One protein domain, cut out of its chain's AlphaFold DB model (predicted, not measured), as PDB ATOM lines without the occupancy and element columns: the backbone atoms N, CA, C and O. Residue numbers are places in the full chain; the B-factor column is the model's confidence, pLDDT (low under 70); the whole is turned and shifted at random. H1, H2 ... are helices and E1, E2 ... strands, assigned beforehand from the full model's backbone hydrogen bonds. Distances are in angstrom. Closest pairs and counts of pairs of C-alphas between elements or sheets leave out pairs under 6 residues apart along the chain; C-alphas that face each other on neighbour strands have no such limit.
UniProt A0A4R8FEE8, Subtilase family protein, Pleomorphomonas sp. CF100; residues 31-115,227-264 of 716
ATOM      1  N   GLU A  31     181.379 165.345 204.803       57.59
ATOM      2  CA  GLU A  31     182.664 165.225 205.482       57.59
ATOM      3  C   GLU A  31     183.822 165.573 204.549       57.59
ATOM      4  O   GLU A  31     183.758 165.402 203.327       57.59
ATOM      5  N   LEU A  32     184.903 166.070 205.148       59.72
ATOM      6  CA  LEU A  32     186.188 166.210 204.479       59.72
ATOM      7  C   LEU A  32     187.060 165.008 204.818       59.72
ATOM      8  O   LEU A  32     187.408 164.795 205.978       59.72
ATOM      9  N   VAL A  33     187.463 164.260 203.800       56.28
ATOM     10  CA  VAL A  33     188.395 163.143 203.928       56.28
ATOM     11  C   VAL A  33     189.798 163.641 203.628       56.28
ATOM     12  O   VAL A  33     190.125 163.951 202.484       56.28
ATOM     13  N   VAL A  34     190.636 163.703 204.654       59.44
ATOM     14  CA  VAL A  34     192.056 164.049 204.582       59.44
ATOM     15  C   VAL A  34     192.865 162.775 204.363       59.44
ATOM     16  O   VAL A  34     192.976 161.956 205.270       59.44
ATOM     17  N   ARG A  35     193.470 162.592 203.189       56.16
ATOM     18  CA  ARG A  35     194.397 161.480 202.932       56.16
ATOM     19  C   ARG A  35     195.774 161.787 203.519       56.16
ATOM     20  O   ARG A  35     196.319 162.851 203.257       56.16
ATOM     21  N   SER A  36     196.352 160.837 204.248       56.47
ATOM     22  CA  SER A  36     197.669 160.947 204.895       56.47
ATOM     23  C   SER A  36     197.787 162.153 205.844       56.47
ATOM     24  O   SER A  36     198.617 163.036 205.611       56.47
ATOM     25  N   PRO A  37     196.961 162.227 206.905       61.00
ATOM     26  CA  PRO A  37     197.040 163.320 207.869       61.00
ATOM     27  C   PRO A  37     198.412 163.357 208.579       61.00
ATOM     28  O   PRO A  37     199.100 162.332 208.656       61.00
ATOM     29  N   PRO A  38     198.819 164.512 209.139       59.28
ATOM     30  CA  PRO A  38     200.018 164.607 209.970       59.28
ATOM     31  C   PRO A  38     199.987 163.591 211.124       59.28
ATOM     32  O   PRO A  38     198.947 163.405 211.752       59.28
ATOM     33  N   ALA A  39     201.122 162.955 211.445       54.84
ATOM     34  CA  ALA A  39     201.188 161.934 212.503       54.84
ATOM     35  C   ALA A  39     200.920 162.469 213.911       54.84
ATOM     36  O   ALA A  39     200.582 161.704 214.808       54.84
ATOM     37  N   THR A  40     201.109 163.771 214.101       65.00
ATOM     38  CA  THR A  40     200.743 164.486 215.322       65.00
ATOM     39  C   THR A  40     199.816 165.622 214.935       65.00
ATOM     40  O   THR A  40     200.026 166.273 213.909       65.00
ATOM     41  N   LEU A  41     198.788 165.849 215.742       72.31
ATOM     42  CA  LEU A  41     197.855 166.942 215.546       72.31
ATOM     43  C   LEU A  41     198.598 168.277 215.672       72.31
ATOM     44  O   LEU A  41     199.140 168.593 216.729       72.31
ATOM     45  N   THR A  42     198.611 169.057 214.593       79.75
ATOM     46  CA  THR A  42     199.155 170.419 214.592       79.75
ATOM     47  C   THR A  42     198.130 171.397 215.161       79.75
ATOM     48  O   THR A  42     196.922 171.165 215.069       79.75
ATOM     49  N   ASP A  43     198.591 172.523 215.710       84.88
ATOM     50  CA  ASP A  43     197.703 173.594 216.185       84.88
ATOM     51  C   ASP A  43     196.793 174.109 215.059       84.88
ATOM     52  O   ASP A  43     195.605 174.340 215.275       84.88
ATOM     53  N   GLU A  44     197.327 174.240 213.842       84.88
ATOM     54  CA  GLU A  44     196.583 174.664 212.651       84.88
ATOM     55  C   GLU A  44     195.465 173.680 212.299       84.88
ATOM     56  O   GLU A  44     194.325 174.091 212.065       84.88
ATOM     57  N   PHE A  45     195.759 172.377 212.324       84.31
ATOM     58  CA  PHE A  45     194.763 171.359 212.025       84.31
ATOM     59  C   PHE A  45     193.730 171.224 213.150       84.31
ATOM     60  O   PHE A  45     192.539 171.091 212.877       84.31
ATOM     61  N   ALA A  46     194.140 171.360 214.411       85.88
ATOM     62  CA  ALA A  46     193.220 171.404 215.542       85.88
ATOM     63  C   ALA A  46     192.272 172.612 215.470       85.88
ATOM     64  O   ALA A  46     191.062 172.456 215.621       85.88
ATOM     65  N   MET A  47     192.789 173.812 215.191       89.69
ATOM     66  CA  MET A  47     191.955 175.006 215.011       89.69
ATOM     67  C   MET A  47     190.945 174.824 213.877       89.69
ATOM     68  O   MET A  47     189.780 175.198 214.029       89.69
ATOM     69  N   LEU A  48     191.364 174.216 212.764       88.44
ATOM     70  CA  LEU A  48     190.469 173.894 211.660       88.44
ATOM     71  C   LEU A  48     189.340 172.960 212.110       88.44
ATOM     72  O   LEU A  48     188.177 173.297 211.897       88.44
ATOM     73  N   ILE A  49     189.669 171.839 212.766       81.62
ATOM     74  CA  ILE A  49     188.689 170.879 213.302       81.62
ATOM     75  C   ILE A  49     187.652 171.601 214.174       81.62
ATOM     76  O   ILE A  49     186.452 171.396 214.007       81.62
ATOM     77  N   GLY A  50     188.095 172.506 215.050       81.38
ATOM     78  CA  GLY A  50     187.203 173.304 215.895       81.38
ATOM     79  C   GLY A  50     186.329 174.310 215.144       81.38
ATOM     80  O   GLY A  50     185.211 174.606 215.566       81.38
ATOM     81  N   THR A  51     186.822 174.835 214.023       90.19
ATOM     82  CA  THR A  51     186.152 175.886 213.247       90.19
ATOM     83  C   THR A  51     185.092 175.307 212.315       90.19
ATOM     84  O   THR A  51     183.933 175.731 212.350       90.19
ATOM     85  N   VAL A  52     185.473 174.323 211.494       83.00
ATOM     86  CA  VAL A  52     184.618 173.787 210.421       83.00
ATOM     87  C   VAL A  52     183.941 172.474 210.789       83.00
ATOM     88  O   VAL A  52     182.966 172.107 210.141       83.00
ATOM     89  N   GLY A  53     184.437 171.775 211.812       69.38
ATOM     90  CA  GLY A  53     183.891 170.495 212.244       69.38
ATOM     91  C   GLY A  53     182.562 170.625 212.985       69.38
ATOM     92  O   GLY A  53     182.255 171.676 213.565       69.38
ATOM     93  N   LEU A  54     181.792 169.536 212.979       69.19
ATOM     94  CA  LEU A  54     180.506 169.419 213.661       69.19
ATOM     95  C   LEU A  54     180.655 169.622 215.175       69.19
ATOM     96  O   LEU A  54     181.357 168.881 215.863       69.19
ATOM     97  N   LYS A  55     179.959 170.627 215.704       74.25
ATOM     98  CA  LYS A  55     180.038 171.023 217.115       74.25
ATOM     99  C   LYS A  55     178.929 170.339 217.905       74.25
ATOM    100  O   LYS A  55     177.776 170.755 217.844       74.25
ATOM    101  N   THR A  56     179.283 169.325 218.688       59.16
ATOM    102  CA  THR A  56     178.315 168.575 219.499       59.16
ATOM    103  C   THR A  56     178.130 169.244 220.862       59.16
ATOM    104  O   THR A  56     179.108 169.361 221.605       59.16
ATOM    105  N   PRO A  57     176.917 169.686 221.241       62.78
ATOM    106  CA  PRO A  57     176.673 170.216 222.575       62.78
ATOM    107  C   PRO A  57     176.723 169.090 223.617       62.78
ATOM    108  O   PRO A  57     176.032 168.080 223.505       62.78
ATOM    109  N   VAL A  58     177.528 169.278 224.657       57.97
ATOM    110  CA  VAL A  58     177.682 168.363 225.787       57.97
ATOM    111  C   VAL A  58     177.262 169.069 227.059       57.97
ATOM    112  O   VAL A  58     177.832 170.091 227.441       57.97
ATOM    113  N   LYS A  59     176.274 168.486 227.738       69.38
ATOM    114  CA  LYS A  59     175.811 168.943 229.043       69.38
ATOM    115  C   LYS A  59     176.505 168.160 230.145       69.38
ATOM    116  O   LYS A  59     176.370 166.942 230.246       69.38
ATOM    117  N   VAL A  60     177.231 168.870 230.995       68.56
ATOM    118  CA  VAL A  60     177.975 168.289 232.109       68.56
ATOM    119  C   VAL A  60     176.983 167.868 233.192       68.56
ATOM    120  O   VAL A  60     176.271 168.695 233.753       68.56
ATOM    121  N   THR A  61     176.898 166.572 233.484       61.81
ATOM    122  CA  THR A  61     175.940 166.019 234.462       61.81
ATOM    123  C   THR A  61     176.518 165.911 235.872       61.81
ATOM    124  O   THR A  61     175.770 165.938 236.847       61.81
ATOM    125  N   ALA A  62     177.844 165.842 235.993       67.62
ATOM    126  CA  ALA A  62     178.581 165.830 237.251       67.62
ATOM    127  C   ALA A  62     179.927 166.560 237.082       67.62
ATOM    128  O   ALA A  62     180.437 166.604 235.961       67.62
ATOM    129  N   PRO A  63     180.514 167.124 238.156       76.88
ATOM    130  CA  PRO A  63     181.800 167.809 238.069       76.88
ATOM    131  C   PRO A  63     182.901 166.908 237.500       76.88
ATOM    132  O   PRO A  63     183.125 165.806 238.000       76.88
ATOM    133  N   VAL A  64     183.597 167.389 236.474       78.25
ATOM    134  CA  VAL A  64     184.654 166.658 235.758       78.25
ATOM    135  C   VAL A  64     185.666 167.662 235.207       78.25
ATOM    136  O   VAL A  64     185.302 168.809 234.942       78.25
ATOM    137  N   SER A  65     186.941 167.288 235.071       81.06
ATOM    138  CA  SER A  65     187.885 168.148 234.348       81.06
ATOM    139  C   SER A  65     187.626 168.068 232.841       81.06
ATOM    140  O   SER A  65     187.147 167.049 232.337       81.06
ATOM    141  N   LEU A  66     187.930 169.137 232.105       76.75
ATOM    142  CA  LEU A  66     187.825 169.123 230.646       76.75
ATOM    143  C   LEU A  66     188.724 168.031 230.043       76.75
ATOM    144  O   LEU A  66     188.305 167.339 229.122       76.75
ATOM    145  N   GLY A  67     189.923 167.840 230.597       66.88
ATOM    146  CA  GLY A  67     190.850 166.779 230.215       66.88
ATOM    147  C   GLY A  67     190.252 165.386 230.375       66.88
ATOM    148  O   GLY A  67     190.260 164.626 229.415       66.88
ATOM    149  N   ASP A  68     189.653 165.075 231.527       66.12
ATOM    150  CA  ASP A  68     189.033 163.764 231.773       66.12
ATOM    151  C   ASP A  68     187.808 163.537 230.877       66.12
ATOM    152  O   ASP A  68     187.583 162.429 230.390       66.12
ATOM    153  N   LEU A  69     187.015 164.589 230.635       66.00
ATOM    154  CA  LEU A  69     185.864 164.535 229.732       66.00
ATOM    155  C   LEU A  69     186.309 164.218 228.298       66.00
ATOM    156  O   LEU A  69     185.753 163.328 227.656       66.00
ATOM    157  N   VAL A  70     187.336 164.921 227.818       61.72
ATOM    158  CA  VAL A  70     187.902 164.734 226.480       61.72
ATOM    159  C   VAL A  70     188.608 163.389 226.369       61.72
ATOM    160  O   VAL A  70     188.430 162.705 225.368       61.72
ATOM    161  N   GLN A  71     189.349 162.963 227.390       59.28
ATOM    162  CA  GLN A  71     190.019 161.665 227.413       59.28
ATOM    163  C   GLN A  71     189.012 160.517 227.361       59.28
ATOM    164  O   GLN A  71     189.193 159.549 226.622       59.28
ATOM    165  N   LYS A  72     187.906 160.646 228.098       54.62
ATOM    166  CA  LYS A  72     186.801 159.686 228.068       54.62
ATOM    167  C   LYS A  72     186.128 159.606 226.692       54.62
ATOM    168  O   LYS A  72     185.626 158.545 226.338       54.62
ATOM    169  N   GLN A  73     186.100 160.706 225.939       51.59
ATOM    170  CA  GLN A  73     185.385 160.801 224.664       51.59
ATOM    171  C   GLN A  73     186.260 160.530 223.430       51.59
ATOM    172  O   GLN A  73     185.786 159.924 222.474       51.59
ATOM    173  N   CYS A  74     187.522 160.959 223.449       50.50
ATOM    174  CA  CYS A  74     188.450 160.922 222.316       50.50
ATOM    175  C   CYS A  74     189.693 160.045 222.559       50.50
ATOM    176  O   CYS A  74     190.533 159.928 221.670       50.50
ATOM    177  N   GLY A  75     189.842 159.425 223.735       53.66
ATOM    178  CA  GLY A  75     191.009 158.605 224.067       53.66
ATOM    179  C   GLY A  75     192.239 159.444 224.429       53.66
ATOM    180  O   GLY A  75     192.145 160.386 225.211       53.66
ATOM    181  N   VAL A  76     193.418 159.090 223.906       54.50
ATOM    182  CA  VAL A  76     194.674 159.792 224.234       54.50
ATOM    183  C   VAL A  76     194.585 161.260 223.814       54.50
ATOM    184  O   VAL A  76     194.424 161.586 222.637       54.50
ATOM    185  N   VAL A  77     194.716 162.154 224.793       57.31
ATOM    186  CA  VAL A  77     194.558 163.595 224.591       57.31
ATOM    187  C   VAL A  77     195.831 164.174 223.977       57.31
ATOM    188  O   VAL A  77     196.850 164.330 224.650       57.31
ATOM    189  N   GLN A  78     195.776 164.518 222.688       69.06
ATOM    190  CA  GLN A  78     196.840 165.285 222.037       69.06
ATOM    191  C   GLN A  78     196.774 166.756 222.492       69.06
ATOM    192  O   GLN A  78     195.697 167.350 222.405       69.06
ATOM    193  N   PRO A  79     197.886 167.388 222.926       74.19
ATOM    194  CA  PRO A  79     197.885 168.757 223.459       74.19
ATOM    195  C   PRO A  79     197.240 169.792 222.546       74.19
ATOM    196  O   PRO A  79     196.451 170.612 223.007       74.19
ATOM    197  N   ALA A  80     197.525 169.713 221.243       80.81
ATOM    198  CA  ALA A  80     196.996 170.638 220.249       80.81
ATOM    199  C   ALA A  80     195.461 170.614 220.175       80.81
ATOM    200  O   ALA A  80     194.852 171.602 219.775       80.81
ATOM    201  N   TYR A  81     194.804 169.534 220.620       82.12
ATOM    202  CA  TYR A  81     193.350 169.410 220.528       82.12
ATOM    203  C   TYR A  81     192.611 170.452 221.371       82.12
ATOM    204  O   TYR A  81     191.480 170.815 221.046       82.12
ATOM    205  N   ILE A  82     193.264 171.031 222.386       88.94
ATOM    206  CA  ILE A  82     192.677 172.152 223.124       88.94
ATOM    207  C   ILE A  82     192.343 173.325 222.195       88.94
ATOM    208  O   ILE A  82     191.322 173.978 222.387       88.94
ATOM    209  N   LYS A  83     193.125 173.543 221.127       90.06
ATOM    210  CA  LYS A  83     192.869 174.584 220.122       90.06
ATOM    211  C   LYS A  83     191.571 174.352 219.356       90.06
ATOM    212  O   LYS A  83     190.874 175.316 219.047       90.06
ATOM    213  N   ALA A  84     191.212 173.092 219.109       85.25
ATOM    214  CA  ALA A  84     189.931 172.748 218.506       85.25
ATOM    215  C   ALA A  84     188.777 173.132 219.439       85.25
ATOM    216  O   ALA A  84     187.816 173.771 219.019       85.25
ATOM    217  N   ILE A  85     188.890 172.783 220.723       85.44
ATOM    218  CA  ILE A  85     187.854 173.063 221.725       85.44
ATOM    219  C   ILE A  85     187.705 174.575 221.939       85.44
ATOM    220  O   ILE A  85     186.582 175.080 221.975       85.44
ATOM    221  N   GLN A  86     188.820 175.306 222.015       94.00
ATOM    222  CA  GLN A  86     188.836 176.769 222.093       94.00
ATOM    223  C   GLN A  86     188.108 177.396 220.894       94.00
ATOM    224  O   GLN A  86     187.231 178.239 221.078       94.00
ATOM    225  N   ALA A  87     188.412 176.943 219.671       92.56
ATOM    226  CA  ALA A  87     187.772 177.435 218.451       92.56
ATOM    227  C   ALA A  87     186.268 177.102 218.391       92.56
ATOM    228  O   ALA A  87     185.463 177.970 218.058       92.56
ATOM    229  N   ALA A  88     185.868 175.888 218.781       83.75
ATOM    230  CA  ALA A  88     184.471 175.451 218.765       83.75
ATOM    231  C   ALA A  88     183.568 176.234 219.737       83.75
ATOM    232  O   ALA A  88     182.371 176.397 219.484       83.75
ATOM    233  N   ASN A  89     184.139 176.713 220.846       90.44
ATOM    234  CA  ASN A  89     183.421 177.456 221.885       90.44
ATOM    235  C   ASN A  89     183.639 178.971 221.815       90.44
ATOM    236  O   ASN A  89     182.955 179.708 222.521       90.44
ATOM    237  N   GLY A  90     184.567 179.444 220.978       92.25
ATOM    238  CA  GLY A  90     184.962 180.852 220.943       92.25
ATOM    239  C   GLY A  90     185.618 181.329 222.244       92.25
ATOM    240  O   GLY A  90     185.559 182.518 222.547       92.25
ATOM    241  N   ASP A  91     186.219 180.417 223.013       91.31
ATOM    242  CA  ASP A  91     186.827 180.703 224.315       91.31
ATOM    243  C   ASP A  91     188.302 180.268 224.327       91.31
ATOM    244  O   ASP A  91     188.597 179.083 224.504       91.31
ATOM    245  N   PRO A  92     189.255 181.203 224.146       89.25
ATOM    246  CA  PRO A  92     190.683 180.898 224.166       89.25
ATOM    247  C   PRO A  92     191.221 180.588 225.573       89.25
ATOM    248  O   PRO A  92     192.372 180.171 225.693       89.25
ATOM    249  N   GLY A  93     190.432 180.816 226.629       88.00
ATOM    250  CA  GLY A  93     190.803 180.549 228.019       88.00
ATOM    251  C   GLY A  93     190.603 179.096 228.454       88.00
ATOM    252  O   GLY A  93     191.022 178.747 229.558       88.00
ATOM    253  N   LEU A  94     189.985 178.259 227.612       89.44
ATOM    254  CA  LEU A  94     189.792 176.837 227.891       89.44
ATOM    255  C   LEU A  94     191.121 176.073 227.862       89.44
ATOM    256  O   LEU A  94     191.913 176.189 226.932       89.44
ATOM    257  N   ASP A  95     191.312 175.238 228.868       89.69
ATOM    258  CA  ASP A  95     192.456 174.386 229.139       89.69
ATOM    259  C   ASP A  95     191.967 173.052 229.723       89.69
ATOM    260  O   ASP A  95     190.941 172.983 230.408       89.69
ATOM    261  N   PHE A  96     192.706 171.969 229.487       83.00
ATOM    262  CA  PHE A  96     192.320 170.644 229.979       83.00
ATOM    263  C   PHE A  96     192.203 170.571 231.512       83.00
ATOM    264  O   PHE A  96     191.454 169.743 232.029       83.00
ATOM    265  N   SER A  97     192.875 171.457 232.252       84.44
ATOM    266  CA  SER A  97     192.768 171.543 233.712       84.44
ATOM    267  C   SER A  97     191.489 172.224 234.220       84.44
ATOM    268  O   SER A  97     191.197 172.147 235.420       84.44
ATOM    269  N   ASN A  98     190.699 172.878 233.356       87.69
ATOM    270  CA  ASN A  98     189.463 173.528 233.787       87.69
ATOM    271  C   ASN A  98     188.481 172.508 234.376       87.69
ATOM    272  O   ASN A  98     188.173 171.483 233.768       87.69
ATOM    273  N   LYS A  99     187.944 172.820 235.561       87.56
ATOM    274  CA  LYS A  99     186.893 172.030 236.207       87.56
ATOM    275  C   LYS A  99     185.531 172.494 235.714       87.56
ATOM    276  O   LYS A  99     185.146 173.635 235.963       87.56
ATOM    277  N   LEU A 100     184.813 171.599 235.055       81.69
ATOM    278  CA  LEU A 100     183.465 171.843 234.568       81.69
ATOM    279  C   LEU A 100     182.452 171.543 235.676       81.69
ATOM    280  O   LEU A 100     182.613 170.581 236.431       81.69
ATOM    281  N   VAL A 101     181.411 172.367 235.783       79.69
ATOM    282  CA  VAL A 101     180.358 172.218 236.801       79.69
ATOM    283  C   VAL A 101     179.102 171.568 236.222       79.69
ATOM    284  O   VAL A 101     178.814 171.690 235.035       79.69
ATOM    285  N   ALA A 102     178.325 170.885 237.066       63.78
ATOM    286  CA  ALA A 102     177.064 170.282 236.643       63.78
ATOM    287  C   ALA A 102     176.092 171.349 236.099       63.78
ATOM    288  O   ALA A 102     175.901 172.398 236.710       63.78
ATOM    289  N   GLY A 103     175.480 171.071 234.949       59.88
ATOM    290  CA  GLY A 103     174.610 171.987 234.215       59.88
ATOM    291  C   GLY A 103     175.330 172.883 233.203       59.88
ATOM    292  O   GLY A 103     174.646 173.511 232.401       59.88
ATOM    293  N   GLN A 104     176.668 172.921 233.200       75.62
ATOM    294  CA  GLN A 104     177.442 173.638 232.186       75.62
ATOM    295  C   GLN A 104     177.317 172.943 230.826       75.62
ATOM    296  O   GLN A 104     177.378 171.714 230.742       75.62
ATOM    297  N   GLU A 105     177.160 173.732 229.766       75.56
ATOM    298  CA  GLU A 105     177.147 173.247 228.388       75.56
ATOM    299  C   GLU A 105     178.431 173.665 227.673       75.56
ATOM    300  O   GLU A 105     178.897 174.796 227.816       75.56
ATOM    301  N   LEU A 106     179.007 172.733 226.920       77.31
ATOM    302  CA  LEU A 106     180.224 172.922 226.141       77.31
ATOM    303  C   LEU A 106     180.027 172.304 224.761       77.31
ATOM    304  O   LEU A 106     179.464 171.222 224.644       77.31
ATOM    305  N   LYS A 107     180.514 172.955 223.710       75.44
ATOM    306  CA  LYS A 107     180.549 172.373 222.368       75.44
ATOM    307  C   LYS A 107     181.842 171.594 222.191       75.44
ATOM    308  O   LYS A 107     182.924 172.174 222.261       75.44
ATOM    309  N   LEU A 108     181.752 170.297 221.945       69.38
ATOM    310  CA  LEU A 108     182.915 169.497 221.586       69.38
ATOM    311  C   LEU A 108     182.993 169.345 220.063       69.38
ATOM    312  O   LEU A 108     182.007 168.920 219.454       69.38
ATOM    313  N   PRO A 109     184.125 169.716 219.440       72.88
ATOM    314  CA  PRO A 109     184.357 169.445 218.028       72.88
ATOM    315  C   PRO A 109     184.657 167.951 217.795       72.88
ATOM    316  O   PRO A 109     184.762 167.188 218.763       72.88
ATOM    317  N   PRO A 110     184.798 167.510 216.532       71.25
ATOM    318  CA  PRO A 110     185.166 166.132 216.222       71.25
ATOM    319  C   PRO A 110     186.533 165.777 216.811       71.25
ATOM    320  O   PRO A 110     187.452 166.596 216.804       71.25
ATOM    321  N   CYS A 111     186.680 164.547 217.306       65.69
ATOM    322  CA  CYS A 111     187.956 164.085 217.846       65.69
ATOM    323  C   CYS A 111     189.061 164.142 216.768       65.69
ATOM    324  O   CYS A 111     188.788 163.914 215.581       65.69
ATOM    325  N   PRO A 112     190.314 164.441 217.154       64.69
ATOM    326  CA  PRO A 112     191.419 164.489 216.209       64.69
ATOM    327  C   PRO A 112     191.775 163.074 215.728       64.69
ATOM    328  O   PRO A 112     191.403 162.101 216.391       64.69
ATOM    329  N   PRO A 113     192.513 162.926 214.610       60.09
ATOM    330  CA  PRO A 113     192.986 161.612 214.189       60.09
ATOM    331  C   PRO A 113     193.791 160.952 215.320       60.09
ATOM    332  O   PRO A 113     194.588 161.637 215.973       60.09
ATOM    333  N   PRO A 114     193.610 159.646 215.572       54.34
ATOM    334  CA  PRO A 114     194.414 158.932 216.557       54.34
ATOM    335  C   PRO A 114     195.910 158.988 216.208       54.34
ATOM    336  O   PRO A 114     196.299 159.109 215.046       54.34
ATOM    337  N   LEU A 115     196.763 158.880 217.230       54.19
ATOM    338  CA  LEU A 115     198.210 158.715 217.067       54.19
ATOM    339  C   LEU A 115     198.496 157.327 216.486       54.19
ATOM    340  O   LEU A 115     198.252 156.314 217.135       54.19
ATOM    341  N   TYR A 227     191.802 160.423 207.245       58.84
ATOM    342  CA  TYR A 227     191.009 160.942 208.378       58.84
ATOM    343  C   TYR A 227     189.739 161.638 207.869       58.84
ATOM    344  O   TYR A 227     189.840 162.477 206.977       58.84
ATOM    345  N   SER A 228     188.574 161.329 208.442       56.06
ATOM    346  CA  SER A 228     187.291 161.951 208.082       56.06
ATOM    347  C   SER A 228     186.882 163.017 209.102       56.06
ATOM    348  O   SER A 228     186.813 162.743 210.301       56.06
ATOM    349  N   LEU A 229     186.596 164.229 208.620       63.31
ATOM    350  CA  LEU A 229     186.137 165.368 209.412       63.31
ATOM    351  C   LEU A 229     184.674 165.700 209.067       63.31
ATOM    352  O   LEU A 229     184.442 166.314 208.020       63.31
ATOM    353  N   PRO A 230     183.697 165.360 209.927       56.31
ATOM    354  CA  PRO A 230     182.306 165.744 209.711       56.31
ATOM    355  C   PRO A 230     182.159 167.262 209.840       56.31
ATOM    356  O   PRO A 230     182.656 167.857 210.803       56.31
ATOM    357  N   LEU A 231     181.501 167.895 208.868       62.38
ATOM    358  CA  LEU A 231     181.351 169.348 208.819       62.38
ATOM    359  C   LEU A 231     180.172 169.835 209.663       62.38
ATOM    360  O   LEU A 231     179.137 169.184 209.779       62.38
ATOM    361  N   ASP A 232     180.329 171.029 210.225       74.75
ATOM    362  CA  ASP A 232     179.245 171.790 210.837       74.75
ATOM    363  C   ASP A 232     178.114 172.026 209.828       74.75
ATOM    364  O   ASP A 232     178.380 172.290 208.652       74.75
ATOM    365  N   GLU A 233     176.858 171.978 210.278       64.69
ATOM    366  CA  GLU A 233     175.679 172.113 209.411       64.69
ATOM    367  C   GLU A 233     175.730 173.380 208.543       64.69
ATOM    368  O   GLU A 233     175.395 173.341 207.357       64.69
ATOM    369  N   GLY A 234     176.216 174.499 209.097       71.50
ATOM    370  CA  GLY A 234     176.350 175.755 208.355       71.50
ATOM    371  C   GLY A 234     177.420 175.708 207.259       71.50
ATOM    372  O   GLY A 234     177.301 176.400 206.246       71.50
ATOM    373  N   VAL A 235     178.449 174.878 207.438       71.88
ATOM    374  CA  VAL A 235     179.520 174.668 206.455       71.88
ATOM    375  C   VAL A 235     179.072 173.663 205.393       71.88
ATOM    376  O   VAL A 235     179.216 173.937 204.204       71.88
ATOM    377  N   ALA A 236     178.460 172.546 205.801       58.72
ATOM    378  CA  ALA A 236     177.958 171.501 204.907       58.72
ATOM    379  C   ALA A 236     176.861 172.003 203.946       58.72
ATOM    380  O   ALA A 236     176.798 171.588 202.782       58.72
ATOM    381  N   ALA A 237     176.020 172.935 204.406       61.56
ATOM    382  CA  ALA A 237     174.938 173.519 203.615       61.56
ATOM    383  C   ALA A 237     175.413 174.493 202.514       61.56
ATOM    384  O   ALA A 237     174.622 174.863 201.645       61.56
ATOM    385  N   SER A 238     176.682 174.922 202.526       73.12
ATOM    386  CA  SER A 238     177.212 175.942 201.617       73.12
ATOM    387  C   SER A 238     178.368 175.397 200.772       73.12
ATOM    388  O   SER A 238     179.474 175.231 201.287       73.12
ATOM    389  N   PRO A 239     178.180 175.196 199.450       69.19
ATOM    390  CA  PRO A 239     179.238 174.695 198.569       69.19
ATOM    391  C   PRO A 239     180.518 175.543 198.596       69.19
ATOM    392  O   PRO A 239     181.619 175.013 198.467       69.19
ATOM    393  N   SER A 240     180.395 176.862 198.784       71.94
ATOM    394  CA  SER A 240     181.552 177.752 198.910       71.94
ATOM    395  C   SER A 240     182.247 177.625 200.265       71.94
ATOM    396  O   SER A 240     183.473 177.677 200.314       71.94
ATOM    397  N   ALA A 241     181.489 177.455 201.355       76.31
ATOM    398  CA  ALA A 241     182.067 177.268 202.686       76.31
ATOM    399  C   ALA A 241     182.764 175.906 202.798       76.31
ATOM    400  O   ALA A 241     183.847 175.814 203.362       76.31
ATOM    401  N   GLU A 242     182.187 174.868 202.199       73.31
ATOM    402  CA  GLU A 242     182.786 173.541 202.086       73.31
ATOM    403  C   GLU A 242     184.063 173.552 201.240       73.31
ATOM    404  O   GLU A 242     185.077 172.995 201.655       73.31
ATOM    405  N   ALA A 243     184.056 174.224 200.080       72.19
ATOM    406  CA  ALA A 243     185.260 174.380 199.266       72.19
ATOM    407  C   ALA A 243     186.372 175.098 200.048       72.19
ATOM    408  O   ALA A 243     187.511 174.638 200.065       72.19
ATOM    409  N   GLN A 244     186.029 176.165 200.776       83.62
ATOM    410  CA  GLN A 244     186.972 176.869 201.642       83.62
ATOM    411  C   GLN A 244     187.477 175.985 202.793       83.62
ATOM    412  O   GLN A 244     188.666 176.025 203.117       83.62
ATOM    413  N   ALA A 245     186.604 175.183 203.405       82.00
ATOM    414  CA  ALA A 245     186.972 174.240 204.454       82.00
ATOM    415  C   ALA A 245     187.928 173.161 203.923       82.00
ATOM    416  O   ALA A 245     188.924 172.863 204.577       82.00
ATOM    417  N   ARG A 246     187.687 172.641 202.714       77.75
ATOM    418  CA  ARG A 246     188.567 171.688 202.022       77.75
ATOM    419  C   ARG A 246     189.943 172.282 201.733       77.75
ATOM    420  O   ARG A 246     190.953 171.647 202.023       77.75
ATOM    421  N   ASP A 247     189.989 173.498 201.202       78.81
ATOM    422  CA  ASP A 247     191.249 174.167 200.873       78.81
ATOM    423  C   ASP A 247     192.044 174.484 202.152       78.81
ATOM    424  O   ASP A 247     193.253 174.253 202.224       78.81
ATOM    425  N   SER A 248     191.347 174.916 203.208       83.00
ATOM    426  CA  SER A 248     191.937 175.147 204.533       83.00
ATOM    427  C   SER A 248     192.430 173.846 205.176       83.00
ATOM    428  O   SER A 248     193.484 173.840 205.808       83.00
ATOM    429  N   ALA A 249     191.721 172.730 204.972       75.94
ATOM    430  CA  ALA A 249     192.143 171.400 205.401       75.94
ATOM    431  C   ALA A 249     193.404 170.939 204.684       75.94
ATOM    432  O   ALA A 249     194.330 170.463 205.337       75.94
ATOM    433  N   SER A 250     193.483 171.136 203.368       75.38
ATOM    434  CA  SER A 250     194.680 170.787 202.604       75.38
ATOM    435  C   SER A 250     195.883 171.615 203.066       75.38
ATOM    436  O   SER A 250     196.966 171.067 203.269       75.38
ATOM    437  N   ALA A 251     195.689 172.906 203.350       78.38
ATOM    438  CA  ALA A 251     196.744 173.772 203.871       78.38
ATOM    439  C   ALA A 251     197.215 173.349 205.277       78.38
ATOM    440  O   ALA A 251     198.408 173.130 205.481       78.38
ATOM    441  N   ALA A 252     196.285 173.164 206.221       76.69
ATOM    442  CA  ALA A 252     196.582 172.821 207.619       76.69
ATOM    443  C   ALA A 252     197.223 171.431 207.807       76.69
ATOM    444  O   ALA A 252     197.791 171.133 208.859       76.69
ATOM    445  N   THR A 253     197.129 170.568 206.794       67.62
ATOM    446  CA  THR A 253     197.675 169.202 206.801       67.62
ATOM    447  C   THR A 253     198.965 169.075 205.985       67.62
ATOM    448  O   THR A 253     199.455 167.969 205.775       67.62
ATOM    449  N   GLY A 254     199.546 170.197 205.541       67.19
ATOM    450  CA  GLY A 254     200.810 170.204 204.802       67.19
ATOM    451  C   GLY A 254     200.679 169.757 203.343       67.19
ATOM    452  O   GLY A 254     201.638 169.236 202.778       67.19
ATOM    453  N   GLY A 255     199.508 169.953 202.731       58.12
ATOM    454  CA  GLY A 255     199.227 169.600 201.337       58.12
ATOM    455  C   GLY A 255     198.670 168.191 201.142       58.12
ATOM    456  O   GLY A 255     198.711 167.672 200.026       58.12
ATOM    457  N   ALA A 256     198.155 167.560 202.201       57.81
ATOM    458  CA  ALA A 256     197.441 166.296 202.073       57.81
ATOM    459  C   ALA A 256     196.232 166.448 201.132       57.81
ATOM    460  O   ALA A 256     195.600 167.508 201.044       57.81
ATOM    461  N   ALA A 257     195.936 165.379 200.388       49.53
ATOM    462  CA  ALA A 257     194.806 165.367 199.470       49.53
ATOM    463  C   ALA A 257     193.511 165.342 200.282       49.53
ATOM    464  O   ALA A 257     193.290 164.411 201.057       49.53
ATOM    465  N   VAL A 258     192.669 166.360 200.108       54.62
ATOM    466  CA  VAL A 258     191.385 166.469 200.805       54.62
ATOM    467  C   VAL A 258     190.251 166.369 199.798       54.62
ATOM    468  O   VAL A 258     190.145 167.183 198.882       54.62
ATOM    469  N   GLU A 259     189.397 165.368 199.972       52.59
ATOM    470  CA  GLU A 259     188.194 165.151 199.165       52.59
ATOM    471  C   GLU A 259     186.960 165.456 200.015       52.59
ATOM    472  O   GLU A 259     186.928 165.130 201.198       52.59
ATOM    473  N   ALA A 260     185.934 166.062 199.421       46.12
ATOM    474  CA  ALA A 260     184.622 166.107 200.052       46.12
ATOM    475  C   ALA A 260     183.878 164.815 199.699       46.12
ATOM    476  O   ALA A 260     183.748 164.499 198.513       46.12
ATOM    477  N   ARG A 261     183.415 164.067 200.705       47.69
ATOM    478  CA  ARG A 261     182.588 162.871 200.503       47.69
ATOM    479  C   ARG A 261     181.185 163.086 201.051       47.69
ATOM    480  O   ARG A 261     180.966 163.821 202.013       47.69
ATOM    481  N   GLN A 262     180.226 162.452 200.384       39.09
ATOM    482  CA  GLN A 262     178.898 162.239 200.942       39.09
ATOM    483  C   GLN A 262     178.990 160.989 201.818       39.09
ATOM    484  O   GLN A 262     179.451 159.960 201.325       39.09
ATOM    485  N   GLU A 263     178.602 161.100 203.090       44.03
ATOM    486  CA  GLU A 263     178.611 159.988 204.052       44.03
ATOM    487  C   GLU A 263     177.839 158.759 203.541       44.03
ATOM    488  O   GLU A 263     176.966 158.870 202.671       44.03
ATOM    489  N   LEU A 264     178.097 157.599 204.159       42.06
ATOM    490  CA  LEU A 264     177.089 156.571 204.414       42.06
ATOM    491  C   LEU A 264     175.712 157.205 204.644       42.06
ATOM    492  O   LEU A 264     175.463 157.808 205.686       42.06
TER     493      LEU A 264
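This is residues 31 to 115 and 227 to 264 of the 716 residues of the protein "Subtilase family protein" of Pleomorphomonas sp. CF100 (UniProt A0A4R8FEE8). What does the model look like? Three helices, H5, H1 and H3, stand side by side in a row along the longest axis; H5 covers one face of a small sheet, E4 E1 E5, at one end, and H3 packs beside the strand pair E2 E3 toward the other. H2 and the long link of residues 90 to 104 lie at that second end. What is printed? There are 123 residues, with elements in the order E1 H1 E2 H2 H3 E3 E4 H4 H5 E5, of mixed class; both sheets, E4 - E1 - E5 and E2 - E3, are antiparallel. The whole is compact, with a radius of gyration of the C-alphas of 14.3 A and spans of 40 by 30 by 28 A.

Where does the printed part begin? E1, residues 31 to 35, starts with C-alpha 31 at (182.664, 165.225, 205.482) and is 12.6 A long. H1, residues 43 to 52, spans 14.3 A. What follows before the cut? E2 is residues 56 to 59, H2 residues 66 to 74, H3 residues 81 to 89, 12.9 A long, and E3 residues 105 to 108. And after it? E4 is residues 227 to 230, H4 residues 233 to 236, H5 residues 239 to 252, 19.7 A long, and E5 residues 258 to 262, 13.2 A long, ending with C-alpha 262 at (178.898, 162.239, 200.942).

How is the larger sheet built? N 33 and O 259 of E1 and E5 are 2.8 A apart, and N 34 and O 227 of E1 and E4 2.7 A, within hydrogen-bond range. H5 is on one face, two layers of helix and sheet, at a height over the sheet of 8.7 A, over E1 and E5. E4, H4 H5 and E5 form a split strand-helix-strand unit, two strands running the same way with E1 between them, and its crossover is right-handed. Which helices touch? H1 touches H5 at a shallow tilt of 13 degrees, opposite ways, with C-alphas of Phe 45 and Ala 252 closest at 5.0 A, and H3 at 31 degrees, the same way, with Gly 50 and Ala 84 closest at 3.8 A. H4 touches H5 only at the corner, C-alphas of Val 235 and Ala 241 being closest at 5.2 A. What of the rest? N 58 of E2 and O 106 of E3 are 2.7 A apart, and H2 and H3 are near each other. In H1, H2, H3 and H5 every O i to N i+4 pair is within hydrogen-bond range; H4 is too short for one.

How far does it reach? The C-alphas farthest apart, of Ala 102 and Gly 255, are 41.7 A apart. Is it continuous? Residues 116 to 226 are not printed, and C-alphas 115 and 227 are 11.5 A apart; of the links printed whole, H3 to E3 is long. How sure is the model? Mean pLDDT of the printed part is 70.6, with 60 residues under 70, among them 31 to 40 and 253 to 264.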